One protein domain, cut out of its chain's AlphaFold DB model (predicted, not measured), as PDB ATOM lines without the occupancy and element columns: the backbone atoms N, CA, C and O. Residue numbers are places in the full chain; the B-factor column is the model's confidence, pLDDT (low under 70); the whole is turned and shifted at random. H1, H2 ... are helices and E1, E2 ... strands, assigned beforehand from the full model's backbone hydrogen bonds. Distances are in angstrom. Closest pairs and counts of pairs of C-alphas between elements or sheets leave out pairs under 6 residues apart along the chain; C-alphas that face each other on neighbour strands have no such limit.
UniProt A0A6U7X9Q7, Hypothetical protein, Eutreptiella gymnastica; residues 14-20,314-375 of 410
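This is residues 14 to 20 and 314 to 375 of the 410 residues of the protein "Hypothetical protein" of Eutreptiella gymnastica (UniProt A0A6U7X9Q7). A small sheet of three strands has one helix, H2, over one face, and a long helix, H1, sticks out from this body as an arm with its residues 314 to 329, its other end grazing the sheet. The arm makes the length of the whole: the C-alphas span 52 by 26 by 18 A, and the body without the arm 31 by 24 by 16 A. The printed part has 69 residues, with the named elements E1, H1, E2, H2, E3 along the chain, and is of the mixed class, helices and strands. The sheet's order is E2, E1, E3, antiparallel throughout; the whole is loose, with a radius of gyration of the C-alphas of 15.3 A.

The inner strand of the sheet is E1, residues 15 to 20, and the edge strands are E2, residues 345 to 350, and E3, residues 369 to 373. E2 and E1 are antiparallel at 158 degrees, with N 17 and O 348 within hydrogen-bond range at 2.8 A. E1 and E3 are antiparallel at 159 degrees, with N 18 and O 370 within range at 2.9 A. E2 and E3 are apart. H2, residues 352 to 364, is on the sheet at a height over the sheet of 10.1 A. It lies over E1 and runs along the strands, at 16 degrees to E1 on the local plane; the closest C-alphas of the two are those of His 15 and Glu 352, 7.1 A apart. H2 on one face of the sheet makes two layers, a helix layer and a strand layer. E2, H2 and E3 form a split strand-helix-strand unit, two strands running the same way with E1 between them, and its crossover is right-handed. H1, residues 314 to 338, only grazes the sheet, with its residues 330 to 338; its closest C-alpha pair with E2 is Thr 338 and Ile 347, 6.6 A. H1 and H2 are apart. In H1 every O i to N i+4 pair is within hydrogen-bond range; in H2 8 of 9 are.

E1 runs 16.4 A from C-alpha 15 at (-18.323, -39.318, 31.823). H1 runs 36.6 A from C-alpha 314 at (5.990, -62.333, 33.504). E2 is 15.9 A long, H2 19.2 A, and E3 12.7 A, ending at C-alpha 373 at (-20.291, -38.385, 36.183).

The two C-alphas farthest apart are those of Ala 314 and Arg 366, 51.7 A. Residues 21 to 313 are cut out, and C-alphas 20 and 314 are 46.5 A apart across the cut. Of the links that are printed whole, E2 to H2 and H2 to E3 are tight and H1 to E2 is short. The mean pLDDT of the printed part is 71.3; residues 14 to 20, 314 to 324, 326 and 375 are under 70.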
ATOM      1  N   ASP A  14     -14.471 -40.833  32.957       47.09
ATOM      2  CA  ASP A  14     -15.376 -40.428  34.047       47.09
ATOM      3  C   ASP A  14     -16.800 -40.018  33.635       47.09
ATOM      4  O   ASP A  14     -17.612 -39.667  34.501       47.09
ATOM      5  N   HIS A  15     -17.107 -39.957  32.334       45.41
ATOM      6  CA  HIS A  15     -18.323 -39.318  31.823       45.41
ATOM      7  C   HIS A  15     -19.131 -40.227  30.895       45.41
ATOM      8  O   HIS A  15     -18.621 -40.765  29.908       45.41
ATOM      9  N   ILE A  16     -20.429 -40.338  31.190       49.94
ATOM     10  CA  ILE A  16     -21.433 -40.983  30.341       49.94
ATOM     11  C   ILE A  16     -22.414 -39.898  29.892       49.94
ATOM     12  O   ILE A  16     -23.148 -39.326  30.695       49.94
ATOM     13  N   ILE A  17     -22.407 -39.607  28.596       50.75
ATOM     14  CA  ILE A  17     -23.322 -38.668  27.949       50.75
ATOM     15  C   ILE A  17     -24.563 -39.432  27.491       50.75
ATOM     16  O   ILE A  17     -24.439 -40.403  26.741       50.75
ATOM     17  N   LEU A  18     -25.743 -38.959  27.895       46.66
ATOM     18  CA  LEU A  18     -27.039 -39.378  27.364       46.66
ATOM     19  C   LEU A  18     -27.646 -38.233  26.543       46.66
ATOM     20  O   LEU A  18     -27.909 -37.151  27.074       46.66
ATOM     21  N   GLY A  19     -27.862 -38.470  25.248       40.66
ATOM     22  CA  GLY A  19     -28.539 -37.537  24.343       40.66
ATOM     23  C   GLY A  19     -29.790 -38.168  23.740       40.66
ATOM     24  O   GLY A  19     -29.722 -39.272  23.205       40.66
ATOM     25  N   LEU A  20     -30.927 -37.476  23.811       41.16
ATOM     26  CA  LEU A  20     -32.165 -37.895  23.144       41.16
ATOM     27  C   LEU A  20     -32.139 -37.440  21.681       41.16
ATOM     28  O   LEU A  20     -31.923 -36.257  21.409       41.16
ATOM     29  N   ALA A 314       6.947 -62.120  32.413       50.22
ATOM     30  CA  ALA A 314       5.990 -62.333  33.504       50.22
ATOM     31  C   ALA A 314       5.254 -61.048  33.937       50.22
ATOM     32  O   ALA A 314       4.045 -61.084  34.163       50.22
ATOM     33  N   VAL A 315       5.955 -59.909  34.023       53.94
ATOM     34  CA  VAL A 315       5.329 -58.611  34.349       53.94
ATOM     35  C   VAL A 315       4.430 -58.134  33.204       53.94
ATOM     36  O   VAL A 315       3.303 -57.715  33.454       53.94
ATOM     37  N   SER A 316       4.879 -58.280  31.951       51.03
ATOM     38  CA  SER A 316       4.092 -57.937  30.756       51.03
ATOM     39  C   SER A 316       2.774 -58.720  30.674       51.03
ATOM     40  O   SER A 316       1.725 -58.140  30.395       51.03
ATOM     41  N   VAL A 317       2.790 -60.023  30.992       55.00
ATOM     42  CA  VAL A 317       1.566 -60.843  31.054       55.00
ATOM     43  C   VAL A 317       0.600 -60.323  32.122       55.00
ATOM     44  O   VAL A 317      -0.587 -60.182  31.838       55.00
ATOM     45  N   GLN A 318       1.086 -59.976  33.318       49.59
ATOM     46  CA  GLN A 318       0.217 -59.523  34.409       49.59
ATOM     47  C   GLN A 318      -0.410 -58.139  34.144       49.59
ATOM     48  O   GLN A 318      -1.579 -57.919  34.471       49.59
ATOM     49  N   GLU A 319       0.320 -57.220  33.503       55.28
ATOM     50  CA  GLU A 319      -0.254 -55.951  33.031       55.28
ATOM     51  C   GLU A 319      -1.275 -56.185  31.903       55.28
ATOM     52  O   GLU A 319      -2.370 -55.614  31.938       55.28
ATOM     53  N   HIS A 320      -0.981 -57.074  30.947       54.97
ATOM     54  CA  HIS A 320      -1.867 -57.357  29.815       54.97
ATOM     55  C   HIS A 320      -3.180 -58.050  30.227       54.97
ATOM     56  O   HIS A 320      -4.243 -57.660  29.737       54.97
ATOM     57  N   GLU A 321      -3.144 -59.001  31.168       53.12
ATOM     58  CA  GLU A 321      -4.352 -59.587  31.771       53.12
ATOM     59  C   GLU A 321      -5.219 -58.509  32.440       53.12
ATOM     60  O   GLU A 321      -6.437 -58.481  32.244       53.12
ATOM     61  N   SER A 322      -4.602 -57.560  33.158       58.78
ATOM     62  CA  SER A 322      -5.334 -56.446  33.775       58.78
ATOM     63  C   SER A 322      -5.988 -55.510  32.746       58.78
ATOM     64  O   SER A 322      -7.069 -54.980  33.004       58.78
ATOM     65  N   HIS A 323      -5.377 -55.350  31.564       59.81
ATOM     66  CA  HIS A 323      -5.918 -54.546  30.465       59.81
ATOM     67  C   HIS A 323      -7.116 -55.226  29.796       59.81
ATOM     68  O   HIS A 323      -8.164 -54.601  29.647       59.81
ATOM     69  N   MET A 324      -7.004 -56.514  29.451       58.69
ATOM     70  CA  MET A 324      -8.102 -57.246  28.803       58.69
ATOM     71  C   MET A 324      -9.331 -57.334  29.715       58.69
ATOM     72  O   MET A 324     -10.440 -57.022  29.284       58.69
ATOM     73  N   VAL A 325      -9.138 -57.632  31.007       71.75
ATOM     74  CA  VAL A 325     -10.235 -57.644  31.991       71.75
ATOM     75  C   VAL A 325     -10.861 -56.250  32.167       71.75
ATOM     76  O   VAL A 325     -12.061 -56.152  32.435       71.75
ATOM     77  N   ARG A 326     -10.104 -55.159  31.982       69.19
ATOM     78  CA  ARG A 326     -10.646 -53.787  31.970       69.19
ATOM     79  C   ARG A 326     -11.545 -53.583  30.747       69.19
ATOM     80  O   ARG A 326     -12.711 -53.238  30.925       69.19
ATOM     81  N   GLU A 327     -11.047 -53.855  29.542       71.31
ATOM     82  CA  GLU A 327     -11.786 -53.674  28.281       71.31
ATOM     83  C   GLU A 327     -13.065 -54.525  28.196       71.31
ATOM     84  O   GLU A 327     -14.111 -54.014  27.788       71.31
ATOM     85  N   GLU A 328     -13.029 -55.785  28.644       72.44
ATOM     86  CA  GLU A 328     -14.215 -56.653  28.694       72.44
ATOM     87  C   GLU A 328     -15.304 -56.089  29.622       72.44
ATOM     88  O   GLU A 328     -16.475 -56.022  29.237       72.44
ATOM     89  N   ASN A 329     -14.931 -55.613  30.818       73.12
ATOM     90  CA  ASN A 329     -15.875 -54.987  31.748       73.12
ATOM     91  C   ASN A 329     -16.417 -53.650  31.215       73.12
ATOM     92  O   ASN A 329     -17.602 -53.356  31.394       73.12
ATOM     93  N   GLU A 330     -15.593 -52.845  30.531       73.44
ATOM     94  CA  GLU A 330     -16.052 -51.607  29.884       73.44
ATOM     95  C   GLU A 330     -17.065 -51.897  28.763       73.44
ATOM     96  O   GLU A 330     -18.066 -51.183  28.631       73.44
ATOM     97  N   CYS A 331     -16.835 -52.958  27.980       74.62
ATOM     98  CA  CYS A 331     -17.733 -53.393  26.914       74.62
ATOM     99  C   CYS A 331     -19.069 -53.902  27.478       74.62
ATOM    100  O   CYS A 331     -20.126 -53.378  27.114       74.62
ATOM    101  N   LEU A 332     -19.024 -54.829  28.442       80.81
ATOM    102  CA  LEU A 332     -20.209 -55.379  29.109       80.81
ATOM    103  C   LEU A 332     -21.068 -54.271  29.743       80.81
ATOM    104  O   LEU A 332     -22.286 -54.237  29.568       80.81
ATOM    105  N   MET A 333     -20.438 -53.324  30.447       78.81
ATOM    106  CA  MET A 333     -21.139 -52.190  31.054       78.81
ATOM    107  C   MET A 333     -21.798 -51.292  30.000       78.81
ATOM    108  O   MET A 333     -22.932 -50.852  30.192       78.81
ATOM    109  N   LYS A 334     -21.126 -51.036  28.872       79.38
ATOM    110  CA  LYS A 334     -21.687 -50.258  27.759       79.38
ATOM    111  C   LYS A 334     -22.899 -50.958  27.132       79.38
ATOM    112  O   LYS A 334     -23.889 -50.285  26.842       79.38
ATOM    113  N   GLU A 335     -22.846 -52.274  26.933       81.25
ATOM    114  CA  GLU A 335     -23.974 -53.052  26.404       81.25
ATOM    115  C   GLU A 335     -25.165 -53.048  27.369       81.25
ATOM    116  O   GLU A 335     -26.272 -52.698  26.963       81.25
ATOM    117  N   LEU A 336     -24.934 -53.320  28.660       82.25
ATOM    118  CA  LEU A 336     -25.972 -53.298  29.700       82.25
ATOM    119  C   LEU A 336     -26.634 -51.919  29.854       82.25
ATOM    120  O   LEU A 336     -27.852 -51.834  30.018       82.25
ATOM    121  N   LEU A 337     -25.856 -50.835  29.773       80.31
ATOM    122  CA  LEU A 337     -26.397 -49.475  29.764       80.31
ATOM    123  C   LEU A 337     -27.226 -49.212  28.499       80.31
ATOM    124  O   LEU A 337     -28.322 -48.673  28.594       80.31
ATOM    125  N   THR A 338     -26.746 -49.628  27.323       79.44
ATOM    126  CA  THR A 338     -27.467 -49.420  26.052       79.44
ATOM    127  C   THR A 338     -28.786 -50.196  26.023       79.44
ATOM    128  O   THR A 338     -29.800 -49.664  25.584       79.44
ATOM    129  N   ALA A 339     -28.799 -51.420  26.554       80.62
ATOM    130  CA  ALA A 339     -29.979 -52.282  26.630       80.62
ATOM    131  C   ALA A 339     -31.004 -51.878  27.712       80.62
ATOM    132  O   ALA A 339     -32.067 -52.490  27.789       80.62
ATOM    133  N   SER A 340     -30.700 -50.886  28.560       76.38
ATOM    134  CA  SER A 340     -31.581 -50.429  29.651       76.38
ATOM    135  C   SER A 340     -32.144 -49.014  29.457       76.38
ATOM    136  O   SER A 340     -32.764 -48.474  30.375       76.38
ATOM    137  N   LEU A 341     -31.979 -48.423  28.268       78.62
ATOM    138  CA  LEU A 341     -32.579 -47.137  27.902       78.62
ATOM    139  C   LEU A 341     -33.707 -47.274  26.878       78.62
ATOM    140  O   LEU A 341     -33.786 -48.234  26.116       78.62
ATOM    141  N   ASN A 342     -34.554 -46.246  26.849       76.00
ATOM    142  CA  ASN A 342     -35.584 -46.073  25.832       76.00
ATOM    143  C   ASN A 342     -34.952 -45.877  24.445       76.00
ATOM    144  O   ASN A 342     -33.892 -45.247  24.317       76.00
ATOM    145  N   GLU A 343     -35.663 -46.332  23.412       78.44
ATOM    146  CA  GLU A 343     -35.343 -46.038  22.012       78.44
ATOM    147  C   GLU A 343     -35.124 -44.530  21.783       78.44
ATOM    148  O   GLU A 343     -35.629 -43.680  22.521       78.44
ATOM    149  N   GLY A 344     -34.272 -44.199  20.809       74.81
ATOM    150  CA  GLY A 344     -33.858 -42.821  20.531       74.81
ATOM    151  C   GLY A 344     -32.841 -42.227  21.515       74.81
ATOM    152  O   GLY A 344     -32.348 -41.125  21.266       74.81
ATOM    153  N   THR A 345     -32.466 -42.914  22.603       79.88
ATOM    154  CA  THR A 345     -31.435 -42.417  23.535       79.88
ATOM    155  C   THR A 345     -30.035 -42.897  23.142       79.88
ATOM    156  O   THR A 345     -29.712 -44.079  23.244       79.88
ATOM    157  N   ILE A 346     -29.161 -41.976  22.733       80.69
ATOM    158  CA  ILE A 346     -27.761 -42.263  22.397       80.69
ATOM    159  C   ILE A 346     -26.895 -42.164  23.658       80.69
ATOM    160  O   ILE A 346     -26.772 -41.090  24.250       80.69
ATOM    161  N   ILE A 347     -26.214 -43.261  24.004       81.75
ATOM    162  CA  ILE A 347     -25.149 -43.278  25.018       81.75
ATOM    163  C   ILE A 347     -23.791 -43.020  24.364       81.75
ATOM    164  O   ILE A 347     -23.427 -43.675  23.383       81.75
ATOM    165  N   ARG A 348     -22.987 -42.127  24.946       82.38
ATOM    166  CA  ARG A 348     -21.550 -42.010  24.648       82.38
ATOM    167  C   ARG A 348     -20.748 -41.920  25.940       82.38
ATOM    168  O   ARG A 348     -20.807 -40.911  26.634       82.38
ATOM    169  N   ARG A 349     -19.956 -42.952  26.246       79.38
ATOM    170  CA  ARG A 349     -18.900 -42.849  27.261       79.38
ATOM    171  C   ARG A 349     -17.685 -42.153  26.647       79.38
ATOM    172  O   ARG A 349     -17.275 -42.514  25.543       79.38
ATOM    173  N   VAL A 350     -17.144 -41.149  27.330       83.62
ATOM    174  CA  VAL A 350     -16.031 -40.319  26.841       83.62
ATOM    175  C   VAL A 350     -15.100 -39.900  27.980       83.62
ATOM    176  O   VAL A 350     -15.534 -39.717  29.114       83.62
ATOM    177  N   GLY A 351     -13.811 -39.732  27.671       82.56
ATOM    178  CA  GLY A 351     -12.865 -39.041  28.554       82.56
ATOM    179  C   GLY A 351     -13.098 -37.526  28.567       82.56
ATOM    180  O   GLY A 351     -13.793 -36.997  27.695       82.56
ATOM    181  N   GLU A 352     -12.507 -36.824  29.540       78.19
ATOM    182  CA  GLU A 352     -12.801 -35.408  29.810       78.19
ATOM    183  C   GLU A 352     -12.627 -34.495  28.583       78.19
ATOM    184  O   GLU A 352     -13.553 -33.757  28.249       78.19
ATOM    185  N   GLU A 353     -11.489 -34.546  27.884       80.25
ATOM    186  CA  GLU A 353     -11.237 -33.646  26.744       80.25
ATOM    187  C   GLU A 353     -12.271 -33.827  25.628       80.25
ATOM    188  O   GLU A 353     -12.874 -32.861  25.165       80.25
ATOM    189  N   ARG A 354     -12.593 -35.078  25.284       79.62
ATOM    190  CA  ARG A 354     -13.622 -35.381  24.282       79.62
ATOM    191  C   ARG A 354     -15.032 -35.012  24.759       79.62
ATOM    192  O   ARG A 354     -15.908 -34.737  23.942       79.62
ATOM    193  N   CYS A 355     -15.265 -34.973  26.072       84.06
ATOM    194  CA  CYS A 355     -16.488 -34.421  26.644       84.06
ATOM    195  C   CYS A 355     -16.554 -32.895  26.474       84.06
ATOM    196  O   CYS A 355     -17.621 -32.382  26.142       84.06
ATOM    197  N   LYS A 356     -15.441 -32.165  26.644       82.75
ATOM    198  CA  LYS A 356     -15.373 -30.712  26.387       82.75
ATOM    199  C   LYS A 356     -15.645 -30.394  24.918       82.75
ATOM    200  O   LYS A 356     -16.463 -29.524  24.635       82.75
ATOM    201  N   GLU A 357     -15.018 -31.131  24.000       84.75
ATOM    202  CA  GLU A 357     -15.235 -31.001  22.551       84.75
ATOM    203  C   GLU A 357     -16.706 -31.220  22.165       84.75
ATOM    204  O   GLU A 357     -17.291 -30.397  21.463       84.75
ATOM    205  N   LEU A 358     -17.327 -32.300  22.659       82.88
ATOM    206  CA  LEU A 358     -18.739 -32.597  22.393       82.88
ATOM    207  C   LEU A 358     -19.686 -31.572  23.026       82.88
ATOM    208  O   LEU A 358     -20.670 -31.195  22.400       82.88
ATOM    209  N   MET A 359     -19.405 -31.098  24.242       82.12
ATOM    210  CA  MET A 359     -20.209 -30.042  24.869       82.12
ATOM    211  C   MET A 359     -20.107 -28.718  24.103       82.12
ATOM    212  O   MET A 359     -21.100 -28.001  24.020       82.12
ATOM    213  N   ALA A 360     -18.946 -28.405  23.517       81.69
ATOM    214  CA  ALA A 360     -18.773 -27.219  22.684       81.69
ATOM    215  C   ALA A 360     -19.588 -27.308  21.382       81.69
ATOM    216  O   ALA A 360     -20.334 -26.379  21.085       81.69
ATOM    217  N   SER A 361     -19.519 -28.423  20.643       79.19
ATOM    218  CA  SER A 361     -20.279 -28.563  19.389       79.19
ATOM    219  C   SER A 361     -21.792 -28.680  19.608       79.19
ATOM    220  O   SER A 361     -22.575 -28.057  18.897       79.19
ATOM    221  N   LEU A 362     -22.235 -29.421  20.627       80.50
ATOM    222  CA  LEU A 362     -23.665 -29.624  20.893       80.50
ATOM    223  C   LEU A 362     -24.356 -28.389  21.506       80.50
ATOM    224  O   LEU A 362     -25.587 -28.295  21.463       80.50
ATOM    225  N   ALA A 363     -23.586 -27.431  22.039       75.25
ATOM    226  CA  ALA A 363     -24.102 -26.131  22.465       75.25
ATOM    227  C   ALA A 363     -24.603 -25.284  21.279       75.25
ATOM    228  O   ALA A 363     -25.577 -24.546  21.438       75.25
ATOM    229  N   GLU A 364     -24.000 -25.426  20.093       74.81
ATOM    230  CA  GLU A 364     -24.430 -24.731  18.870       74.81
ATOM    231  C   GLU A 364     -25.807 -25.243  18.397       74.81
ATOM    232  O   GLU A 364     -26.709 -24.450  18.114       74.81
ATOM    233  N   ASP A 365     -26.022 -26.563  18.435       72.75
ATOM    234  CA  ASP A 365     -27.269 -27.236  18.022       72.75
ATOM    235  C   ASP A 365     -28.458 -27.075  19.003       72.75
ATOM    236  O   ASP A 365     -29.595 -27.468  18.689       72.75
ATOM    237  N   ARG A 366     -28.207 -26.536  20.207       75.75
ATOM    238  CA  ARG A 366     -29.150 -26.468  21.346       75.75
ATOM    239  C   ARG A 366     -29.703 -27.832  21.796       75.75
ATOM    240  O   ARG A 366     -30.856 -27.918  22.232       75.75
ATOM    241  N   GLN A 367     -28.924 -28.910  21.688       74.62
ATOM    242  CA  GLN A 367     -29.381 -30.237  22.124       74.62
ATOM    243  C   GLN A 367     -29.453 -30.318  23.660       74.62
ATOM    244  O   GLN A 367     -28.579 -29.812  24.361       74.62
ATOM    245  N   LYS A 368     -30.490 -30.972  24.201       77.19
ATOM    246  CA  LYS A 368     -30.573 -31.269  25.641       77.19
ATOM    247  C   LYS A 368     -29.764 -32.529  25.939       77.19
ATOM    248  O   LYS A 368     -30.061 -33.594  25.406       77.19
ATOM    249  N   ILE A 369     -28.763 -32.390  26.802       82.12
ATOM    250  CA  ILE A 369     -27.803 -33.439  27.154       82.12
ATOM    251  C   ILE A 369     -27.909 -33.718  28.651       82.12
ATOM    252  O   ILE A 369     -27.889 -32.782  29.452       82.12
ATOM    253  N   LEU A 370     -27.959 -34.992  29.039       80.88
ATOM    254  CA  LEU A 370     -27.767 -35.414  30.424       80.88
ATOM    255  C   LEU A 370     -26.347 -35.972  30.581       80.88
ATOM    256  O   LEU A 370     -26.013 -37.029  30.046       80.88
ATOM    257  N   LEU A 371     -25.506 -35.236  31.309       82.56
ATOM    258  CA  LEU A 371     -24.144 -35.636  31.649       82.56
ATOM    259  C   LEU A 371     -24.144 -36.387  32.987       82.56
ATOM    260  O   LEU A 371     -24.436 -35.804  34.031       82.56
ATOM    261  N   LEU A 372     -23.788 -37.669  32.961       81.75
ATOM    262  CA  LEU A 372     -23.570 -38.481  34.156       81.75
ATOM    263  C   LEU A 372     -22.067 -38.550  34.458       81.75
ATOM    264  O   LEU A 372     -21.259 -38.794  33.559       81.75
ATOM    265  N   THR A 373     -21.692 -38.356  35.726       79.88
ATOM    266  CA  THR A 373     -20.291 -38.385  36.183       79.88
ATOM    267  C   THR A 373     -20.169 -39.194  37.468       79.88
ATOM    268  O   THR A 373     -20.978 -38.993  38.378       79.88
ATOM    269  N   GLU A 374     -19.134 -40.020  37.608       73.88
ATOM    270  CA  GLU A 374     -18.905 -40.762  38.860       73.88
ATOM    271  C   GLU A 374     -18.340 -39.861  39.980       73.88
ATOM    272  O   GLU A 374     -18.682 -40.019  41.156       73.88
ATOM    273  N   LYS A 375     -17.529 -38.854  39.622       67.94
ATOM    274  CA  LYS A 375     -16.820 -37.957  40.552       67.94
ATOM    275  C   LYS A 375     -17.565 -36.639  40.815       67.94
ATOM    276  O   LYS A 375     -17.205 -35.581  40.300       67.94
TER     277      LYS A 375